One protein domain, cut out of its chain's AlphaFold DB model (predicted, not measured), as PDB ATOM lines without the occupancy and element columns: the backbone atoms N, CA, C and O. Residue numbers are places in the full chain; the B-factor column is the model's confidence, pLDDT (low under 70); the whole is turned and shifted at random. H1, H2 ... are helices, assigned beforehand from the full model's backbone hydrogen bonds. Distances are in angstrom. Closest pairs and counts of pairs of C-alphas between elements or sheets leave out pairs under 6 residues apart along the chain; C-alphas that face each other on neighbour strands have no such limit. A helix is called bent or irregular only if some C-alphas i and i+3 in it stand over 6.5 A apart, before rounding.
ATOM      1  N   CYS A  34      13.680 -28.497   7.930       95.06
ATOM      2  CA  CYS A  34      12.513 -27.863   7.316       95.06
ATOM      3  C   CYS A  34      11.211 -28.162   8.055       95.06
ATOM      4  O   CYS A  34      10.310 -27.327   8.040       95.06
ATOM      5  N   GLU A  35      11.118 -29.309   8.728       94.69
ATOM      6  CA  GLU A  35       9.997 -29.604   9.614       94.69
ATOM      7  C   GLU A  35       9.980 -28.613  10.786       94.69
ATOM      8  O   GLU A  35       8.986 -27.908  10.946       94.69
ATOM      9  N   GLU A  36      11.100 -28.459  11.501       92.81
ATOM     10  CA  GLU A  36      11.284 -27.507  12.610       92.81
ATOM     11  C   GLU A  36      10.937 -26.068  12.183       92.81
ATOM     12  O   GLU A  36      10.093 -25.406  12.792       92.81
ATOM     13  N   VAL A  37      11.511 -25.589  11.075       90.19
ATOM     14  CA  VAL A  37      11.278 -24.221  10.577       90.19
ATOM     15  C   VAL A  37       9.823 -24.014  10.144       90.19
ATOM     16  O   VAL A  37       9.249 -22.948  10.378       90.19
ATOM     17  N   SER A  38       9.182 -25.027   9.563       92.62
ATOM     18  CA  SER A  38       7.800 -24.921   9.081       92.62
ATOM     19  C   SER A  38       6.737 -24.873  10.179       92.62
ATOM     20  O   SER A  38       5.572 -24.625   9.870       92.62
ATOM     21  N   GLN A  39       7.099 -25.077  11.450       92.00
ATOM     22  CA  GLN A  39       6.154 -25.023  12.572       92.00
ATOM     23  C   GLN A  39       5.827 -23.596  13.038       92.00
ATOM     24  O   GLN A  39       4.827 -23.405  13.731       92.00
ATOM     25  N   HIS A  40       6.611 -22.590  12.627       86.75
ATOM     26  CA  HIS A  40       6.423 -21.190  13.038       86.75
ATOM     27  C   HIS A  40       5.058 -20.590  12.640       86.75
ATOM     28  O   HIS A  40       4.452 -19.900  13.462       86.75
ATOM     29  N   PRO A  41       4.522 -20.812  11.421       86.31
ATOM     30  CA  PRO A  41       3.199 -20.313  11.059       86.31
ATOM     31  C   PRO A  41       2.079 -20.986  11.864       86.31
ATOM     32  O   PRO A  41       2.114 -22.184  12.138       86.31
ATOM     33  N   ILE A  42       1.019 -20.238  12.180       83.19
ATOM     34  CA  ILE A  42      -0.130 -20.763  12.944       83.19
ATOM     35  C   ILE A  42      -1.048 -21.611  12.048       83.19
ATOM     36  O   ILE A  42      -1.557 -22.647  12.472       83.19
ATOM     37  N   LYS A  43      -1.267 -21.188  10.794       92.44
ATOM     38  CA  LYS A  43      -2.231 -21.833   9.886       92.44
ATOM     39  C   LYS A  43      -1.619 -23.060   9.195       92.44
ATOM     40  O   LYS A  43      -0.555 -22.918   8.590       92.44
ATOM     41  N   PRO A  44      -2.313 -24.214   9.143       90.50
ATOM     42  CA  PRO A  44      -1.802 -25.428   8.496       90.50
ATOM     43  C   PRO A  44      -1.351 -25.230   7.042       90.50
ATOM     44  O   PRO A  44      -0.274 -25.677   6.663       90.50
ATOM     45  N   ALA A  45      -2.120 -24.481   6.243       92.00
ATOM     46  CA  ALA A  45      -1.750 -24.180   4.859       92.00
ATOM     47  C   ALA A  45      -0.438 -23.377   4.754       92.00
ATOM     48  O   ALA A  45       0.376 -23.626   3.870       92.00
ATOM     49  N   GLN A  46      -0.197 -22.443   5.681       93.00
ATOM     50  CA  GLN A  46       1.047 -21.671   5.717       93.00
ATOM     51  C   GLN A  46       2.234 -22.527   6.168       93.00
ATOM     52  O   GLN A  46       3.319 -22.365   5.621       93.00
ATOM     53  N   ARG A  47       2.028 -23.466   7.104       94.12
ATOM     54  CA  ARG A  47       3.056 -24.449   7.492       94.12
ATOM     55  C   ARG A  47       3.480 -25.301   6.301       94.12
ATOM     56  O   ARG A  47       4.667 -25.415   6.025       94.12
ATOM     57  N   PHE A  48       2.511 -25.825   5.548       94.12
ATOM     58  CA  PHE A  48       2.788 -26.611   4.346       94.12
ATOM     59  C   PHE A  48       3.573 -25.809   3.297       94.12
ATOM     60  O   PHE A  48       4.579 -26.289   2.777       94.12
ATOM     61  N   LEU A  49       3.167 -24.564   3.024       95.31
ATOM     62  CA  LEU A  49       3.893 -23.696   2.093       95.31
ATOM     63  C   LEU A  49       5.318 -23.387   2.576       95.31
ATOM     64  O   LEU A  49       6.251 -23.470   1.780       95.31
ATOM     65  N   ALA A  50       5.501 -23.090   3.866       95.12
ATOM     66  CA  ALA A  50       6.817 -22.843   4.454       95.12
ATOM     67  C   ALA A  50       7.725 -24.082   4.373       95.12
ATOM     68  O   ALA A  50       8.892 -23.965   4.003       95.12
ATOM     69  N   TYR A  51       7.181 -25.272   4.643       96.00
ATOM     70  CA  TYR A  51       7.889 -26.545   4.503       96.00
ATOM     71  C   TYR A  51       8.358 -26.778   3.060       96.00
ATOM     72  O   TYR A  51       9.535 -27.046   2.818       96.00
ATOM     73  N   MET A  52       7.455 -26.615   2.087       96.88
ATOM     74  CA  MET A  52       7.770 -26.778   0.664       96.88
ATOM     75  C   MET A  52       8.822 -25.772   0.186       96.88
ATOM     76  O   MET A  52       9.735 -26.133  -0.556       96.88
ATOM     77  N   GLN A  53       8.724 -24.512   0.621       96.12
ATOM     78  CA  GLN A  53       9.722 -23.489   0.314       96.12
ATOM     79  C   GLN A  53      11.085 -23.840   0.912       96.12
ATOM     80  O   GLN A  53      12.077 -23.823   0.184       96.12
ATOM     81  N   CYS A  54      11.133 -24.209   2.194       96.75
ATOM     82  CA  CYS A  54      12.371 -24.611   2.856       96.75
ATOM     83  C   CYS A  54      13.044 -25.781   2.130       96.75
ATOM     84  O   CYS A  54      14.221 -25.682   1.788       96.75
ATOM     85  N   ASN A  55      12.293 -26.838   1.802       96.88
ATOM     86  CA  ASN A  55      12.838 -27.988   1.080       96.88
ATOM     87  C   ASN A  55      13.416 -27.604  -0.284       96.88
ATOM     88  O   ASN A  55      14.486 -28.077  -0.655       96.88
ATOM     89  N   ASN A  56      12.737 -26.726  -1.025       97.12
ATOM     90  CA  ASN A  56      13.251 -26.239  -2.304       97.12
ATOM     91  C   ASN A  56      14.572 -25.473  -2.143       97.12
ATOM     92  O   ASN A  56      15.478 -25.655  -2.954       97.12
ATOM     93  N   PHE A  57      14.706 -24.636  -1.111       96.44
ATOM     94  CA  PHE A  57      15.964 -23.937  -0.837       96.44
ATOM     95  C   PHE A  57      17.073 -24.898  -0.408       96.44
ATOM     96  O   PHE A  57      18.164 -24.858  -0.972       96.44
ATOM     97  N   GLU A  58      16.794 -25.795   0.533       97.62
ATOM     98  CA  GLU A  58      17.766 -26.769   1.037       97.62
ATOM     99  C   GLU A  58      18.254 -27.722  -0.062       97.62
ATOM    100  O   GLU A  58      19.450 -27.994  -0.142       97.62
ATOM    101  N   ASN A  59      17.377 -28.142  -0.981       97.12
ATOM    102  CA  ASN A  59      17.779 -28.923  -2.154       97.12
ATOM    103  C   ASN A  59      18.721 -28.140  -3.075       97.12
ATOM    104  O   ASN A  59      19.736 -28.685  -3.505       97.12
ATOM    105  N   ARG A  60      18.459 -26.850  -3.322       97.12
ATOM    106  CA  ARG A  60      19.378 -26.005  -4.108       97.12
ATOM    107  C   ARG A  60      20.740 -25.866  -3.432       97.12
ATOM    108  O   ARG A  60      21.763 -25.964  -4.102       97.12
ATOM    109  N   PHE A  61      20.777 -25.658  -2.115       97.31
ATOM    110  CA  PHE A  61      22.041 -25.593  -1.376       97.31
ATOM    111  C   PHE A  61      22.791 -26.925  -1.413       97.31
ATOM    112  O   PHE A  61      24.005 -26.936  -1.615       97.31
ATOM    113  N   LYS A  62      22.076 -28.047  -1.292       97.12
ATOM    114  CA  LYS A  62      22.646 -29.385  -1.449       97.12
ATOM    115  C   LYS A  62      23.287 -29.565  -2.826       97.12
ATOM    116  O   LYS A  62      24.434 -29.993  -2.894       97.12
ATOM    117  N   GLU A  63      22.593 -29.206  -3.903       96.19
ATOM    118  CA  GLU A  63      23.120 -29.295  -5.273       96.19
ATOM    119  C   GLU A  63      24.390 -28.452  -5.459       96.19
ATOM    120  O   GLU A  63      25.377 -28.926  -6.023       96.19
ATOM    121  N   GLN A  64      24.400 -27.220  -4.938       94.12
ATOM    122  CA  GLN A  64      25.580 -26.349  -4.985       94.12
ATOM    123  C   GLN A  64      26.758 -26.949  -4.210       94.12
ATOM    124  O   GLN A  64      27.876 -27.009  -4.723       94.12
ATOM    125  N   LEU A  65      26.507 -27.459  -3.002       95.00
ATOM    126  CA  LEU A  65      27.523 -28.145  -2.209       95.00
ATOM    127  C   LEU A  65      28.078 -29.365  -2.941       95.00
ATOM    128  O   LEU A  65      29.290 -29.522  -2.996       95.00
ATOM    129  N   GLN A  66      27.225 -30.189  -3.557       94.25
ATOM    130  CA  GLN A  66      27.655 -31.355  -4.336       94.25
ATOM    131  C   GLN A  66      28.535 -30.959  -5.528       94.25
ATOM    132  O   GLN A  66      29.582 -31.569  -5.742       94.25
ATOM    133  N   LYS A  67      28.158 -29.905  -6.267       91.19
ATOM    134  CA  LYS A  67      28.917 -29.390  -7.421       91.19
ATOM    135  C   LYS A  67      30.339 -28.966  -7.039       91.19
ATOM    136  O   LYS A  67      31.271 -29.160  -7.817       91.19
ATOM    137  N   HIS A  68      30.506 -28.409  -5.840       89.44
ATOM    138  CA  HIS A  68      31.763 -27.829  -5.361       89.44
ATOM    139  C   HIS A  68      32.451 -28.645  -4.260       89.44
ATOM    140  O   HIS A  68      33.477 -28.215  -3.730       89.44
ATOM    141  N   TRP A  69      31.940 -29.837  -3.942       91.12
ATOM    142  CA  TRP A  69      32.389 -30.626  -2.791       91.12
ATOM    143  C   TRP A  69      33.873 -30.986  -2.844       91.12
ATOM    144  O   TRP A  69      34.539 -31.098  -1.822       91.12
ATOM    145  N   PHE A  70      34.430 -31.089  -4.052       87.88
ATOM    146  CA  PHE A  70      35.846 -31.370  -4.278       87.88
ATOM    147  C   PHE A  70      36.809 -30.317  -3.696       87.88
ATOM    148  O   PHE A  70      38.006 -30.602  -3.623       87.88
ATOM    149  N   LEU A  71      36.314 -29.126  -3.338       88.81
ATOM    150  CA  LEU A  71      37.072 -28.049  -2.690       88.81
ATOM    151  C   LEU A  71      37.141 -28.200  -1.164       88.81
ATOM    152  O   LEU A  71      37.964 -27.547  -0.527       88.81
ATOM    153  N   VAL A  72      36.265 -29.018  -0.580       91.19
ATOM    154  CA  VAL A  72      36.099 -29.152   0.867       91.19
ATOM    155  C   VAL A  72      37.072 -30.198   1.399       91.19
ATOM    156  O   VAL A  72      37.289 -31.243   0.783       91.19
ATOM    157  N   THR A  73      37.667 -29.921   2.555       91.75
ATOM    158  CA  THR A  73      38.618 -30.810   3.240       91.75
ATOM    159  C   THR A  73      38.069 -31.284   4.583       91.75
ATOM    160  O   THR A  73      37.151 -30.669   5.132       91.75
ATOM    161  N   ASP A  74      38.633 -32.358   5.138       91.19
ATOM    162  CA  ASP A  74      38.228 -32.857   6.463       91.19
ATOM    163  C   ASP A  74      38.379 -31.788   7.561       91.19
ATOM    164  O   ASP A  74      37.552 -31.701   8.472       91.19
ATOM    165  N   ASP A  75      39.389 -30.919   7.447       91.06
ATOM    166  CA  ASP A  75      39.598 -29.804   8.375       91.06
ATOM    167  C   ASP A  75      38.468 -28.768   8.299       91.06
ATOM    168  O   ASP A  75      37.995 -28.298   9.337       91.06
ATOM    169  N   ASP A  76      37.976 -28.454   7.093       92.38
ATOM    170  CA  ASP A  76      36.819 -27.559   6.924       92.38
ATOM    171  C   ASP A  76      35.580 -28.160   7.587       92.38
ATOM    172  O   ASP A  76      34.849 -27.481   8.312       92.38
ATOM    173  N   MET A  77      35.377 -29.466   7.397       93.38
ATOM    174  CA  MET A  77      34.264 -30.187   8.007       93.38
ATOM    175  C   MET A  77      34.360 -30.214   9.527       93.38
ATOM    176  O   MET A  77      33.356 -29.995  10.207       93.38
ATOM    177  N   LYS A  78      35.556 -30.418  10.083       92.12
ATOM    178  CA  LYS A  78      35.782 -30.370  11.530       92.12
ATOM    179  C   LYS A  78      35.435 -29.000  12.111       92.12
ATOM    180  O   LYS A  78      34.859 -28.933  13.196       92.12
ATOM    181  N   ILE A  79      35.753 -27.920  11.397       91.81
ATOM    182  CA  ILE A  79      35.399 -26.555  11.800       91.81
ATOM    183  C   ILE A  79      33.878 -26.364  11.738       91.81
ATOM    184  O   ILE A  79      33.268 -25.975  12.736       91.81
ATOM    185  N   CYS A  80      33.251 -26.696  10.608       94.00
ATOM    186  CA  CYS A  80      31.826 -26.445  10.380       94.00
ATOM    187  C   CYS A  80      30.883 -27.353  11.176       94.00
ATOM    188  O   CYS A  80      29.739 -26.982  11.436       94.00
ATOM    189  N   MET A  81      31.357 -28.522  11.604       93.31
ATOM    190  CA  MET A  81      30.591 -29.472  12.417       93.31
ATOM    191  C   MET A  81      31.022 -29.480  13.889       93.31
ATOM    192  O   MET A  81      30.529 -30.303  14.660       93.31
ATOM    193  N   LYS A  82      31.901 -28.556  14.312       93.31
ATOM    194  CA  LYS A  82      32.454 -28.485  15.679       93.31
ATOM    195  C   LYS A  82      31.384 -28.511  16.774       93.31
ATOM    196  O   LYS A  82      31.613 -29.067  17.843       93.31
ATOM    197  N   TYR A  83      30.234 -27.892  16.516       91.25
ATOM    198  CA  TYR A  83      29.152 -27.713  17.485       91.25
ATOM    199  C   TYR A  83      28.015 -28.731  17.337       91.25
ATOM    200  O   TYR A  83      26.931 -28.497  17.871       91.25
ATOM    201  N   LYS A  84      28.232 -29.843  16.620       88.19
ATOM    202  CA  LYS A  84      27.235 -30.912  16.451       88.19
ATOM    203  C   LYS A  84      26.697 -31.393  17.806       88.19
ATOM    204  O   LYS A  84      27.477 -31.660  18.717       88.19
ATOM    205  N   GLY A  85      25.376 -31.509  17.932       86.56
ATOM    206  CA  GLY A  85      24.691 -31.884  19.171       86.56
ATOM    207  C   GLY A  85      24.496 -30.736  20.168       86.56
ATOM    208  O   GLY A  85      24.059 -30.974  21.292       86.56
ATOM    209  N   THR A  86      24.819 -29.494  19.796       91.38
ATOM    210  CA  THR A  86      24.605 -28.307  20.640       91.38
ATOM    211  C   THR A  86      23.578 -27.360  20.018       91.38
ATOM    212  O   THR A  86      23.166 -27.522  18.874       91.38
ATOM    213  N   LYS A  87      23.194 -26.303  20.747       86.06
ATOM    214  CA  LYS A  87      22.280 -25.263  20.238       86.06
ATOM    215  C   LYS A  87      22.797 -24.532  18.990       86.06
ATOM    216  O   LYS A  87      21.991 -23.965  18.265       86.06
ATOM    217  N   ASN A  88      24.111 -24.547  18.758       86.81
ATOM    218  CA  ASN A  88      24.763 -23.884  17.626       86.81
ATOM    219  C   ASN A  88      25.190 -24.883  16.543       86.81
ATOM    220  O   ASN A  88      26.121 -24.613  15.785       86.81
ATOM    221  N   GLU A  89      24.594 -26.075  16.523       92.31
ATOM    222  CA  GLU A  89      24.930 -27.067  15.514       92.31
ATOM    223  C   GLU A  89      24.505 -26.625  14.110       92.31
ATOM    224  O   GLU A  89      23.475 -25.977  13.916       92.31
ATOM    225  N   THR A  90      25.288 -27.038  13.119       93.75
ATOM    226  CA  THR A  90      24.901 -26.962  11.713       93.75
ATOM    227  C   THR A  90      23.827 -28.019  11.451       93.75
ATOM    228  O   THR A  90      24.119 -29.215  11.495       93.75
ATOM    229  N   LYS A  91      22.591 -27.582  11.189       94.56
ATOM    230  CA  LYS A  91      21.413 -28.438  10.955       94.56
ATOM    231  C   LYS A  91      20.938 -28.474   9.505       94.56
ATOM    232  O   LYS A  91      20.002 -29.208   9.207       94.56
ATOM    233  N   SER A  92      21.512 -27.660   8.622       96.62
ATOM    234  CA  SER A  92      20.997 -27.476   7.264       96.62
ATOM    235  C   SER A  92      22.118 -27.310   6.235       96.62
ATOM    236  O   SER A  92      23.229 -26.881   6.563       96.62
ATOM    237  N   TYR A  93      21.823 -27.620   4.971       97.81
ATOM    238  CA  TYR A  93      22.725 -27.397   3.843       97.81
ATOM    239  C   TYR A  93      23.024 -25.909   3.658       97.81
ATOM    240  O   TYR A  93      24.166 -25.565   3.366       97.81
ATOM    241  N   GLN A  94      22.051 -25.017   3.876       96.94
ATOM    242  CA  GLN A  94      22.293 -23.572   3.866       96.94
ATOM    243  C   GLN A  94      23.355 -23.169   4.898       96.94
ATOM    244  O   GLN A  94      24.294 -22.439   4.572       96.94
ATOM    245  N   GLN A  95      23.219 -23.642   6.139       96.19
ATOM    246  CA  GLN A  95      24.162 -23.328   7.215       96.19
ATOM    247  C   GLN A  95      25.554 -23.900   6.920       96.19
ATOM    248  O   GLN A  95      26.556 -23.195   7.065       96.19
ATOM    249  N   LEU A  96      25.613 -25.146   6.437       96.62
ATOM    250  CA  LEU A  96      26.863 -25.780   6.031       96.62
ATOM    251  C   LEU A  96      27.535 -25.003   4.894       96.62
ATOM    252  O   LEU A  96      28.727 -24.716   4.975       96.62
ATOM    253  N   MET A  97      26.776 -24.607   3.867       95.94
ATOM    254  CA  MET A  97      27.296 -23.810   2.756       95.94
ATOM    255  C   MET A  97      27.824 -22.459   3.230       95.94
ATOM    256  O   MET A  97      28.882 -22.037   2.768       95.94
ATOM    257  N   GLY A  98      27.143 -21.799   4.168       95.88
ATOM    258  CA  GLY A  98      27.619 -20.552   4.764       95.88
ATOM    259  C   GLY A  98      28.974 -20.720   5.454       95.88
ATOM    260  O   GLY A  98      29.905 -19.970   5.169       95.88
ATOM    261  N   CYS A  99      29.115 -21.742   6.300       95.88
ATOM    262  CA  CYS A  99      30.380 -22.020   6.980       95.88
ATOM    263  C   CYS A  99      31.508 -22.386   6.003       95.88
ATOM    264  O   CYS A  99      32.602 -21.826   6.072       95.88
ATOM    265  N   LEU A 100      31.235 -23.284   5.053       95.25
ATOM    266  CA  LEU A 100      32.225 -23.720   4.069       95.25
ATOM    267  C   LEU A 100      32.650 -22.587   3.141       95.25
ATOM    268  O   LEU A 100      33.820 -22.505   2.788       95.25
ATOM    269  N   SER A 101      31.740 -21.680   2.788       94.12
ATOM    270  CA  SER A 101      32.069 -20.507   1.970       94.12
ATOM    271  C   SER A 101      33.079 -19.593   2.668       94.12
ATOM    272  O   SER A 101      33.946 -19.030   2.002       94.12
ATOM    273  N   LEU A 102      33.016 -19.482   4.001       93.50
ATOM    274  CA  LEU A 102      34.016 -18.761   4.793       93.50
ATOM    275  C   LEU A 102      35.350 -19.519   4.831       93.50
ATOM    276  O   LEU A 102      36.377 -18.942   4.486       93.50
ATOM    277  N   ALA A 103      35.335 -20.807   5.188       92.31
ATOM    278  CA  ALA A 103      36.554 -21.609   5.335       92.31
ATOM    279  C   ALA A 103      37.310 -21.793   4.004       92.31
ATOM    280  O   ALA A 103      38.510 -21.530   3.906       92.31
ATOM    281  N   VAL A 104      36.596 -22.191   2.947       91.06
ATOM    282  CA  VAL A 104      37.146 -22.327   1.592       91.06
ATOM    283  C   VAL A 104      37.550 -20.956   1.057       91.06
ATOM    284  O   VAL A 104      38.647 -20.821   0.522       91.06
ATOM    285  N   GLY A 105      36.716 -19.928   1.251       90.94
ATOM    286  CA  GLY A 105      37.011 -18.558   0.836       90.94
ATOM    287  C   GLY A 105      38.312 -18.024   1.435       90.94
ATOM    288  O   GLY A 105      39.138 -17.481   0.703       90.94
ATOM    289  N   GLU A 106      38.554 -18.237   2.729       91.88
ATOM    290  CA  GLU A 106      39.809 -17.857   3.386       91.88
ATOM    291  C   GLU A 106      41.016 -18.550   2.740       91.88
ATOM    292  O   GLU A 106      42.008 -17.893   2.418       91.88
ATOM    293  N   LYS A 107      40.918 -19.857   2.463       89.69
ATOM    294  CA  LYS A 107      41.979 -20.610   1.772       89.69
ATOM    295  C   LYS A 107      42.226 -20.093   0.355       89.69
ATOM    296  O   LYS A 107      43.382 -20.055  -0.077       89.69
ATOM    297  N   CYS A 108      41.170 -19.684  -0.349       88.88
ATOM    298  CA  CYS A 108      41.282 -19.029  -1.650       88.88
ATOM    299  C   CYS A 108      42.065 -17.715  -1.538       88.88
ATOM    300  O   CYS A 108      43.034 -17.507  -2.267       88.88
ATOM    301  N   TYR A 109      41.663 -16.839  -0.611       90.12
ATOM    302  CA  TYR A 109      42.295 -15.533  -0.405       90.12
ATOM    303  C   TYR A 109      43.749 -15.650   0.053       90.12
ATOM    304  O   TYR A 109      44.591 -14.872  -0.386       90.12
ATOM    305  N   SER A 110      44.066 -16.640   0.890       91.12
ATOM    306  CA  SER A 110      45.422 -16.859   1.394       91.12
ATOM    307  C   SER A 110      46.336 -17.597   0.408       91.12
ATOM    308  O   SER A 110      47.461 -17.934   0.770       91.12
ATOM    309  N   GLY A 111      45.848 -17.954  -0.786       86.44
ATOM    310  CA  GLY A 111      46.599 -18.733  -1.776       86.44
ATOM    311  C   GLY A 111      46.876 -20.189  -1.376       86.44
ATOM    312  O   GLY A 111      47.668 -20.857  -2.035       86.44
TER     313      GLY A 111
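This is residues 34 to 111 of the 120 residues of an uncharacterized protein of Rhizobium leguminosarum (UniProt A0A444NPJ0). Look for one long helix, H2, that makes the length of the domain, with the other parts over one side of it: the short H1 folds back over its first part, and H4 packs on it farther along, starting near Phe 61 and running the same way in a narrow, open V. The short H3 packs on H4, and in the long link between these two, residues 83 to 88 stick out as a free loop. The printed part has 78 residues with four named helices, in the order H1, H2, H3, H4, and no named strand; the class is all helix. The whole is loose, with a radius of gyration of the C-alphas of 15.0 A, and elongated, with spans of 50 by 27 by 17 A.

Start at the first printed residue, where H1 holds residues 34 to 38, and go on to H2, residues 44 to 71. H1 and H2 touch, H2 with residues 47 to 55 alone; the closest C-alphas are those of Ser 38 and Tyr 51, 4.9 A apart. Next comes H3, residues 74 to 80, which is apart from H2 although it follows it in the chain. Then look at H4, residues 93 to 109: it touches H2, closest at the C-alphas of Phe 61 and Tyr 93, 5.6 A apart, with a shallow tilt of 29 degrees, the same way. H3 and H4 touch, closest at the C-alphas of Cys 80 and Cys 99, 5.8 A apart, with a steep tilt of 59 degrees, opposite ways. H1 is apart from H3 and from H4. In H1, H3 and H4 every O i to N i+4 pair is within hydrogen-bond range; in H2, 22 of 24 are.

Find C-alpha 34 at (12.513, -27.863, 7.316), where H1 begins; it ends at Ser 38. H2 runs from C-alpha 44 at (-1.802, -25.428, 8.496) to C-alpha 71 at (37.072, -28.049, -2.690), 40.5 A. It has a kink of 32 degrees near residue 65 and is irregular, with C-alphas 67 and 70 standing 7.9 A apart. H3 goes from Asp 74 to Cys 80, 9.9 A. H4 runs 23.3 A from Tyr 93 to C-alpha 109 at (42.295, -15.533, -0.405).

The two C-alphas farthest apart are those of Lys 43 and Gly 111, at 50.3 A. The printed part has no cut. The links from H1 to H2 and from H2 to H3 are tight; the link from H3 to H4, residues 81 to 92, is long, and its residues 83 to 88 stand free. The mean pLDDT of the printed part is 92.9, and no printed residue is under 70.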